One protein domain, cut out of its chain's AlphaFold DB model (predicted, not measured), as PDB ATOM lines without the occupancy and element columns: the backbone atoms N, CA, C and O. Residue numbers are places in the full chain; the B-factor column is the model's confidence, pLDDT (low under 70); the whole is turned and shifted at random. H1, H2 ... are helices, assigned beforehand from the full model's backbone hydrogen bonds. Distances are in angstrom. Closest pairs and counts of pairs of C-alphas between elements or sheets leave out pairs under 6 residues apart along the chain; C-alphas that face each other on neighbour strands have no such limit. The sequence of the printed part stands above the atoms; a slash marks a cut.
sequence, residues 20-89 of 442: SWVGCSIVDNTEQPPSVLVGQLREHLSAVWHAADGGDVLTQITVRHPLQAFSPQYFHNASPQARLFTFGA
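This is residues 20 to 89 of the 442 residues of the protein "Exodeoxyribonuclease V subunit gamma" of Alcaligenaceae bacterium (UniProt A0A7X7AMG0). This is a loose, flat piece with little regular structure: the helix H1 and the short helix H2 sit together towards one end, and the unnamed stretch 62 to 89 runs away from H2 and loops round at the other. Residues 20 to 35 make a strand-free loop that goes out and folds back to H1. The printed part has 70 residues with two named helices, H1 then H2, holding 18 of them, and no named strand; the class is all helix. The radius of gyration of the C-alphas is 14.6 A, and the spans are 39 by 33 by 16 A.

Start at C-alpha 20, at (1.692, 45.511, -3.645), and go along residues 20 to 35, which hold no named element. Find C-alpha 36 at (0.120, 48.466, 9.068); from there H1, residues 36 to 48, runs 18.5 A. H2, residues 57 to 61, ends at C-alpha 61, at (2.900, 34.229, -1.115).

Look at residues 42 to 46, with which alone H1 touches H2; the closest C-alphas, of Ser 46 and Val 57, are 6.1 A apart. In H1 and H2 every O i to N i+4 pair is within hydrogen-bond range.

The C-alphas of Ala 47 and Ala 89, the two farthest apart, are 39.7 A apart. The printed part has no cut, and the link from H1 to H2 is short. The mean pLDDT of the printed part is 89.2; residue 78 is under 70.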
ATOM      1  N   SER A  20       0.310  45.123  -3.363       94.12
ATOM      2  CA  SER A  20       1.692  45.511  -3.645       94.12
ATOM      3  C   SER A  20       2.099  46.704  -2.789       94.12
ATOM      4  O   SER A  20       1.275  47.567  -2.488       94.12
ATOM      5  N   TRP A  21       3.378  46.777  -2.436       94.12
ATOM      6  CA  TRP A  21       3.985  47.924  -1.764       94.12
ATOM      7  C   TRP A  21       5.443  48.075  -2.207       94.12
ATOM      8  O   TRP A  21       6.042  47.135  -2.733       94.12
ATOM      9  N   VAL A  22       6.012  49.260  -1.993       94.31
ATOM     10  CA  VAL A  22       7.444  49.504  -2.191       94.31
ATOM     11  C   VAL A  22       8.184  48.912  -0.995       94.31
ATOM     12  O   VAL A  22       8.019  49.378   0.127       94.31
ATOM     13  N   GLY A  23       8.929  47.829  -1.226       92.19
ATOM     14  CA  GLY A  23       9.619  47.087  -0.165       92.19
ATOM     15  C   GLY A  23      11.023  47.593   0.160       92.19
ATOM     16  O   GLY A  23      11.545  47.238   1.210       92.19
ATOM     17  N   CYS A  24      11.624  48.415  -0.708       92.12
ATOM     18  CA  CYS A  24      12.938  49.016  -0.488       92.12
ATOM     19  C   CYS A  24      12.989  50.452  -1.016       92.12
ATOM     20  O   CYS A  24      12.363  50.776  -2.026       92.12
ATOM     21  N   SER A  25      13.796  51.292  -0.373       91.50
ATOM     22  CA  SER A  25      14.169  52.613  -0.881       91.50
ATOM     23  C   SER A  25      14.984  52.504  -2.175       91.50
ATOM     24  O   SER A  25      15.930  51.724  -2.258       91.50
ATOM     25  N   ILE A  26      14.659  53.326  -3.176       89.19
ATOM     26  CA  ILE A  26      15.411  53.383  -4.443       89.19
ATOM     27  C   ILE A  26      16.801  54.024  -4.287       89.19
ATOM     28  O   ILE A  26      17.649  53.855  -5.157       89.19
ATOM     29  N   VAL A  27      17.035  54.761  -3.195       88.00
ATOM     30  CA  VAL A  27      18.281  55.512  -2.971       88.00
ATOM     31  C   VAL A  27      19.333  54.652  -2.275       88.00
ATOM     32  O   VAL A  27      20.472  54.590  -2.723       88.00
ATOM     33  N   ASP A  28      18.959  53.988  -1.182       91.69
ATOM     34  CA  ASP A  28      19.890  53.296  -0.278       91.69
ATOM     35  C   ASP A  28      19.539  51.818  -0.047       91.69
ATOM     36  O   ASP A  28      20.195  51.138   0.740       91.69
ATOM     37  N   ASN A  29      18.522  51.303  -0.747       90.69
ATOM     38  CA  ASN A  29      18.074  49.911  -0.682       90.69
ATOM     39  C   ASN A  29      17.633  49.440   0.721       90.69
ATOM     40  O   ASN A  29      17.522  48.238   0.965       90.69
ATOM     41  N   THR A  30      17.363  50.370   1.644       94.88
ATOM     42  CA  THR A  30      16.839  50.050   2.979       94.88
ATOM     43  C   THR A  30      15.433  49.464   2.888       94.88
ATOM     44  O   THR A  30      14.617  49.916   2.083       94.88
ATOM     45  N   GLU A  31      15.148  48.444   3.704       92.62
ATOM     46  CA  GLU A  31      13.842  47.780   3.717       92.62
ATOM     47  C   GLU A  31      12.766  48.720   4.268       92.62
ATOM     48  O   GLU A  31      12.926  49.343   5.320       92.62
ATOM     49  N   GLN A  32      11.653  48.811   3.547       92.88
ATOM     50  CA  GLN A  32      10.503  49.620   3.917       92.88
ATOM     51  C   GLN A  32       9.352  48.705   4.336       92.88
ATOM     52  O   GLN A  32       8.968  47.799   3.583       92.88
ATOM     53  N   PRO A  33       8.786  48.914   5.538       92.69
ATOM     54  CA  PRO A  33       7.693  48.087   6.001       92.69
ATOM     55  C   PRO A  33       6.446  48.340   5.144       92.69
ATOM     56  O   PRO A  33       6.215  49.461   4.679       92.69
ATOM     57  N   PRO A  34       5.597  47.319   4.954       93.50
ATOM     58  CA  PRO A  34       4.296  47.533   4.348       93.50
ATOM     59  C   PRO A  34       3.419  48.408   5.258       93.50
ATOM     60  O   PRO A  34       3.690  48.582   6.448       93.50
ATOM     61  N   SER A  35       2.305  48.904   4.718       94.31
ATOM     62  CA  SER A  35       1.259  49.529   5.538       94.31
ATOM     63  C   SER A  35       0.843  48.608   6.692       94.31
ATOM     64  O   SER A  35       0.747  47.391   6.520       94.31
ATOM     65  N   VAL A  36       0.524  49.194   7.851       94.56
ATOM     66  CA  VAL A  36       0.120  48.466   9.068       94.56
ATOM     67  C   VAL A  36      -1.011  47.466   8.798       94.56
ATOM     68  O   VAL A  36      -1.006  46.377   9.361       94.56
ATOM     69  N   LEU A  37      -1.955  47.781   7.903       94.62
ATOM     70  CA  LEU A  37      -3.071  46.884   7.558       94.62
ATOM     71  C   LEU A  37      -2.626  45.655   6.764       94.62
ATOM     72  O   LEU A  37      -3.116  44.553   6.992       94.62
ATOM     73  N   VAL A  38      -1.657  45.836   5.868       94.38
ATOM     74  CA  VAL A  38      -1.028  44.731   5.141       94.38
ATOM     75  C   VAL A  38      -0.187  43.896   6.107       94.38
ATOM     76  O   VAL A  38      -0.224  42.672   6.027       94.38
ATOM     77  N   GLY A  39       0.501  44.529   7.065       93.38
ATOM     78  CA  GLY A  39       1.178  43.847   8.173       93.38
ATOM     79  C   GLY A  39       0.230  42.959   8.988       93.38
ATOM     80  O   GLY A  39       0.469  41.762   9.096       93.38
ATOM     81  N   GLN A  40      -0.898  43.508   9.454       93.94
ATOM     82  CA  GLN A  40      -1.930  42.770  10.201       93.94
ATOM     83  C   GLN A  40      -2.516  41.600   9.399       93.94
ATOM     84  O   GLN A  40      -2.710  40.511   9.940       93.94
ATOM     85  N   LEU A  41      -2.774  41.795   8.100       93.19
ATOM     86  CA  LEU A  41      -3.234  40.717   7.225       93.19
ATOM     87  C   LEU A  41      -2.185  39.603   7.116       93.19
ATOM     88  O   LEU A  41      -2.528  38.430   7.222       93.19
ATOM     89  N   ARG A  42      -0.908  39.954   6.937       94.06
ATOM     90  CA  ARG A  42       0.197  38.986   6.868       94.06
ATOM     91  C   ARG A  42       0.346  38.206   8.175       94.06
ATOM     92  O   ARG A  42       0.448  36.984   8.134       94.06
ATOM     93  N   GLU A  43       0.298  38.881   9.320       93.81
ATOM     94  CA  GLU A  43       0.321  38.227  10.636       93.81
ATOM     95  C   GLU A  43      -0.836  37.233  10.787       93.81
ATOM     96  O   GLU A  43      -0.622  36.087  11.181       93.81
ATOM     97  N   HIS A  44      -2.052  37.633  10.398       93.69
ATOM     98  CA  HIS A  44      -3.218  36.754  10.442       93.69
ATOM     99  C   HIS A  44      -3.068  35.534   9.521       93.69
ATOM    100  O   HIS A  44      -3.338  34.409   9.943       93.69
ATOM    101  N   LEU A  45      -2.590  35.733   8.286       93.19
ATOM    102  CA  LEU A  45      -2.339  34.641   7.341       93.19
ATOM    103  C   LEU A  45      -1.305  33.649   7.889       93.19
ATOM    104  O   LEU A  45      -1.518  32.441   7.819       93.19
ATOM    105  N   SER A  46      -0.220  34.145   8.484       92.12
ATOM    106  CA  SER A  46       0.825  33.300   9.073       92.12
ATOM    107  C   SER A  46       0.357  32.518  10.304       92.12
ATOM    108  O   SER A  46       0.936  31.479  10.608       92.12
ATOM    109  N   ALA A  47      -0.639  33.022  11.037       92.25
ATOM    110  CA  ALA A  47      -1.160  32.370  12.237       92.25
ATOM    111  C   ALA A  47      -2.154  31.240  11.926       92.25
ATOM    112  O   ALA A  47      -2.302  30.319  12.726       92.25
ATOM    113  N   VAL A  48      -2.864  31.333  10.797       93.94
ATOM    114  CA  VAL A  48      -3.982  30.434  10.460       93.94
ATOM    115  C   VAL A  48      -3.619  29.432   9.358       93.94
ATOM    116  O   VAL A  48      -4.207  28.352   9.304       93.94
ATOM    117  N   TRP A  49      -2.643  29.744   8.502       91.50
ATOM    118  CA  TRP A  49      -2.197  28.859   7.426       91.50
ATOM    119  C   TRP A  49      -0.788  28.317   7.660       91.50
ATOM    120  O   TRP A  49       0.083  28.988   8.207       91.50
ATOM    121  N   HIS A  50      -0.555  27.106   7.155       88.75
ATOM    122  CA  HIS A  50       0.750  26.456   7.124       88.75
ATOM    123  C   HIS A  50       1.054  25.981   5.707       88.75
ATOM    124  O   HIS A  50       0.161  25.499   5.003       88.75
ATOM    125  N   ALA A  51       2.309  26.112   5.285       88.31
ATOM    126  CA  ALA A  51       2.726  25.612   3.989       88.31
ATOM    127  C   ALA A  51       2.787  24.079   4.008       88.31
ATOM    128  O   ALA A  51       3.202  23.472   4.996       88.31
ATOM    129  N   ALA A  52       2.378  23.444   2.909       86.62
ATOM    130  CA  ALA A  52       2.321  21.983   2.806       86.62
ATOM    131  C   ALA A  52       3.704  21.311   2.900       86.62
ATOM    132  O   ALA A  52       3.803  20.141   3.258       86.62
ATOM    133  N   ASP A  53       4.763  22.056   2.591       86.25
ATOM    134  CA  ASP A  53       6.168  21.656   2.688       86.25
ATOM    135  C   ASP A  53       6.823  22.052   4.028       86.25
ATOM    136  O   ASP A  53       8.019  21.838   4.213       86.25
ATOM    137  N   GLY A  54       6.058  22.627   4.965       84.19
ATOM    138  CA  GLY A  54       6.558  23.103   6.257       84.19
ATOM    139  C   GLY A  54       7.330  24.429   6.205       84.19
ATOM    140  O   GLY A  54       7.904  24.822   7.218       84.19
ATOM    141  N   GLY A  55       7.360  25.116   5.057       86.50
ATOM    142  CA  GLY A  55       7.996  26.427   4.904       86.50
ATOM    143  C   GLY A  55       7.183  27.609   5.455       86.50
ATOM    144  O   GLY A  55       6.039  27.471   5.891       86.50
ATOM    145  N   ASP A  56       7.774  28.807   5.401       89.62
ATOM    146  CA  ASP A  56       7.085  30.055   5.755       89.62
ATOM    147  C   ASP A  56       6.068  30.459   4.672       89.62
ATOM    148  O   ASP A  56       6.426  30.764   3.528       89.62
ATOM    149  N   VAL A  57       4.792  30.518   5.063       91.88
ATOM    150  CA  VAL A  57       3.671  30.913   4.198       91.88
ATOM    151  C   VAL A  57       3.888  32.304   3.615       91.88
ATOM    152  O   VAL A  57       3.618  32.517   2.432       91.88
ATOM    153  N   LEU A  58       4.404  33.253   4.405       91.69
ATOM    154  CA  LEU A  58       4.573  34.632   3.953       91.69
ATOM    155  C   LEU A  58       5.607  34.740   2.841       91.69
ATOM    156  O   LEU A  58       5.360  35.430   1.848       91.69
ATOM    157  N   THR A  59       6.723  34.030   2.962       88.69
ATOM    158  CA  THR A  59       7.731  33.931   1.904       88.69
ATOM    159  C   THR A  59       7.159  33.286   0.639       88.69
ATOM    160  O   THR A  59       7.463  33.725  -0.468       88.69
ATOM    161  N   GLN A  60       6.269  32.296   0.766       88.50
ATOM    162  CA  GLN A  60       5.675  31.627  -0.396       88.50
ATOM    163  C   GLN A  60       4.641  32.471  -1.148       88.50
ATOM    164  O   GLN A  60       4.523  32.303  -2.363       88.50
ATOM    165  N   ILE A  61       3.911  33.363  -0.477       90.06
ATOM    166  CA  ILE A  61       2.900  34.229  -1.115       90.06
ATOM    167  C   ILE A  61       3.437  35.615  -1.493       90.06
ATOM    168  O   ILE A  61       2.758  36.369  -2.187       90.06
ATOM    169  N   THR A  62       4.644  35.969  -1.044       92.00
ATOM    170  CA  THR A  62       5.271  37.261  -1.343       92.00
ATOM    171  C   THR A  62       6.252  37.113  -2.494       92.00
ATOM    172  O   THR A  62       7.224  36.368  -2.402       92.00
ATOM    173  N   VAL A  63       6.043  37.873  -3.564       92.31
ATOM    174  CA  VAL A  63       7.000  37.967  -4.671       92.31
ATOM    175  C   VAL A  63       7.764  39.280  -4.544       92.31
ATOM    176  O   VAL A  63       7.168  40.355  -4.531       92.31
ATOM    177  N   ARG A  64       9.094  39.199  -4.437       91.88
ATOM    178  CA  ARG A  64       9.975  40.373  -4.504       91.88
ATOM    179  C   ARG A  64      10.321  40.640  -5.966       91.88
ATOM    180  O   ARG A  64      11.026  39.852  -6.589       91.88
ATOM    181  N   HIS A  65       9.799  41.735  -6.502       92.12
ATOM    182  CA  HIS A  65      10.052  42.154  -7.876       92.12
ATOM    183  C   HIS A  65      11.400  42.891  -7.988       92.12
ATOM    184  O   HIS A  65      11.674  43.766  -7.162       92.12
ATOM    185  N   PRO A  66      12.244  42.574  -8.991       90.56
ATOM    186  CA  PRO A  66      13.416  43.379  -9.326       90.56
ATOM    187  C   PRO A  66      13.072  44.847  -9.610       90.56
ATOM    188  O   PRO A  66      12.020  45.135 -10.178       90.56
ATOM    189  N   LEU A  67      14.004  45.753  -9.288       88.81
ATOM    190  CA  LEU A  67      13.848  47.203  -9.481       88.81
ATOM    191  C   LEU A  67      13.624  47.597 -10.950       88.81
ATOM    192  O   LEU A  67      12.847  48.501 -11.237       88.81
ATOM    193  N   GLN A  68      14.320  46.933 -11.874       90.00
ATOM    194  CA  GLN A  68      14.297  47.263 -13.298       90.00
ATOM    195  C   GLN A  68      13.404  46.292 -14.072       90.00
ATOM    196  O   GLN A  68      13.511  45.072 -13.911       90.00
ATOM    197  N   ALA A  69      12.576  46.829 -14.972       89.06
ATOM    198  CA  ALA A  69      11.678  46.048 -15.830       89.06
ATOM    199  C   ALA A  69      12.428  45.075 -16.765       89.06
ATOM    200  O   ALA A  69      11.906  44.018 -17.108       89.06
ATOM    201  N   PHE A  70      13.677  45.395 -17.115       88.06
ATOM    202  CA  PHE A  70      14.574  44.574 -17.938       88.06
ATOM    203  C   PHE A  70      15.447  43.599 -17.129       88.06
ATOM    204  O   PHE A  70      16.451  43.095 -17.629       88.06
ATOM    205  N   SER A  71      15.099  43.312 -15.870       88.56
ATOM    206  CA  SER A  71      15.829  42.313 -15.089       88.56
ATOM    207  C   SER A  71      15.806  40.939 -15.783       88.56
ATOM    208  O   SER A  71      14.719  40.442 -16.094       88.56
ATOM    209  N   PRO A  72      16.961  40.256 -15.939       86.94
ATOM    210  CA  PRO A  72      17.030  38.910 -16.516       86.94
ATOM    211  C   PRO A  72      16.113  37.887 -15.825       86.94
ATOM    212  O   PRO A  72      15.688  36.909 -16.443       86.94
ATOM    213  N   GLN A  73      15.771  38.121 -14.551       87.69
ATOM    214  CA  GLN A  73      14.905  37.245 -13.756       87.69
ATOM    215  C   GLN A  73      13.497  37.096 -14.348       87.69
ATOM    216  O   GLN A  73      12.908  36.026 -14.222       87.69
ATOM    217  N   TYR A  74      12.981  38.118 -15.041       88.50
ATOM    218  CA  TYR A  74      11.678  38.044 -15.711       88.50
ATOM    219  C   TYR A  74      11.687  37.163 -16.974       88.50
ATOM    220  O   TYR A  74      10.619  36.813 -17.478       88.50
ATOM    221  N   PHE A  75      12.871  36.786 -17.477       85.38
ATOM    222  CA  PHE A  75      13.043  36.062 -18.743       85.38
ATOM    223  C   PHE A  75      13.591  34.634 -18.588       85.38
ATOM    224  O   PHE A  75      13.458  33.844 -19.521       85.38
ATOM    225  N   HIS A  76      14.181  34.279 -17.437       79.19
ATOM    226  CA  HIS A  76      14.866  32.989 -17.228       79.19
ATOM    227  C   HIS A  76      13.935  31.768 -17.362       79.19
ATOM    228  O   HIS A  76      14.350  30.730 -17.861       79.19
ATOM    229  N   ASN A  77      12.662  31.913 -16.979       71.12
ATOM    230  CA  ASN A  77      11.617  30.891 -17.101       71.12
ATOM    231  C   ASN A  77      10.331  31.528 -17.644       71.12
ATOM    232  O   ASN A  77       9.293  31.492 -16.986       71.12
ATOM    233  N   ALA A  78      10.430  32.187 -18.806       68.44
ATOM    234  CA  ALA A  78       9.371  33.006 -19.397       68.44
ATOM    235  C   ALA A  78       8.117  32.187 -19.766       68.44
ATOM    236  O   ALA A  78       7.893  31.814 -20.915       68.44
ATOM    237  N   SER A  79       7.289  31.920 -18.766       77.81
ATOM    238  CA  SER A  79       5.970  31.315 -18.867       77.81
ATOM    239  C   SER A  79       4.967  32.261 -18.201       77.81
ATOM    240  O   SER A  79       5.265  32.770 -17.118       77.81
ATOM    241  N   PRO A  80       3.757  32.448 -18.761       75.88
ATOM    242  CA  PRO A  80       2.698  33.226 -18.112       75.88
ATOM    243  C   PRO A  80       2.288  32.700 -16.726       75.88
ATOM    244  O   PRO A  80       1.546  33.365 -16.011       75.88
ATOM    245  N   GLN A  81       2.731  31.492 -16.357       77.00
ATOM    246  CA  GLN A  81       2.495  30.878 -15.052       77.00
ATOM    247  C   GLN A  81       3.653  31.091 -14.057       77.00
ATOM    248  O   GLN A  81       3.531  30.711 -12.892       77.00
ATOM    249  N   ALA A  82       4.776  31.678 -14.481       83.50
ATOM    250  CA  ALA A  82       5.901  31.972 -13.600       83.50
ATOM    251  C   ALA A  82       5.585  33.143 -12.654       83.50
ATOM    252  O   ALA A  82       4.890  34.090 -13.014       83.50
ATOM    253  N   ARG A  83       6.135  33.101 -11.432       85.50
ATOM    254  CA  ARG A  83       5.943  34.165 -10.424       85.50
ATOM    255  C   ARG A  83       6.604  35.485 -10.819       85.50
ATOM    256  O   ARG A  83       6.109  36.549 -10.471       85.50
ATOM    257  N   LEU A  84       7.729  35.399 -11.525       89.06
ATOM    258  CA  LEU A  84       8.419  36.532 -12.127       89.06
ATOM    259  C   LEU A  84       8.331  36.363 -13.641       89.06
ATOM    260  O   LEU A  84       9.010  35.519 -14.219       89.06
ATOM    261  N   PHE A  85       7.458  37.154 -14.256       88.62
ATOM    262  CA  PHE A  85       7.199  37.147 -15.690       88.62
ATOM    263  C   PHE A  85       6.885  38.567 -16.166       88.62
ATOM    264  O   PHE A  85       6.291  39.352 -15.427       88.62
ATOM    265  N   THR A  86       7.262  38.886 -17.403       87.31
ATOM    266  CA  THR A  86       6.887  40.138 -18.069       87.31
ATOM    267  C   THR A  86       6.279  39.850 -19.436       87.31
ATOM    268  O   THR A  86       6.761  38.991 -20.173       87.31
ATOM    269  N   PHE A  87       5.221  40.587 -19.777       87.31
ATOM    270  CA  PHE A  87       4.654  40.606 -21.128       87.31
ATOM    271  C   PHE A  87       5.368  41.613 -22.045       87.31
ATOM    272  O   PHE A  87       5.160  41.571 -23.256       87.31
ATOM    273  N   GLY A  88       6.195  42.507 -21.486       87.00
ATOM    274  CA  GLY A  88       6.932  43.518 -22.242       87.00
ATOM    275  C   GLY A  88       8.127  42.898 -22.955       87.00
ATOM    276  O   GLY A  88       9.226  42.808 -22.400       87.00
ATOM    277  N   ALA A  89       7.893  42.424 -24.177       83.88
ATOM    278  CA  ALA A  89       8.910  41.805 -25.016       83.88
ATOM    279  C   ALA A  89      10.045  42.783 -25.370       83.88
ATOM    280  O   ALA A  89      11.174  42.345 -25.561       83.88
TER     281      ALA A  89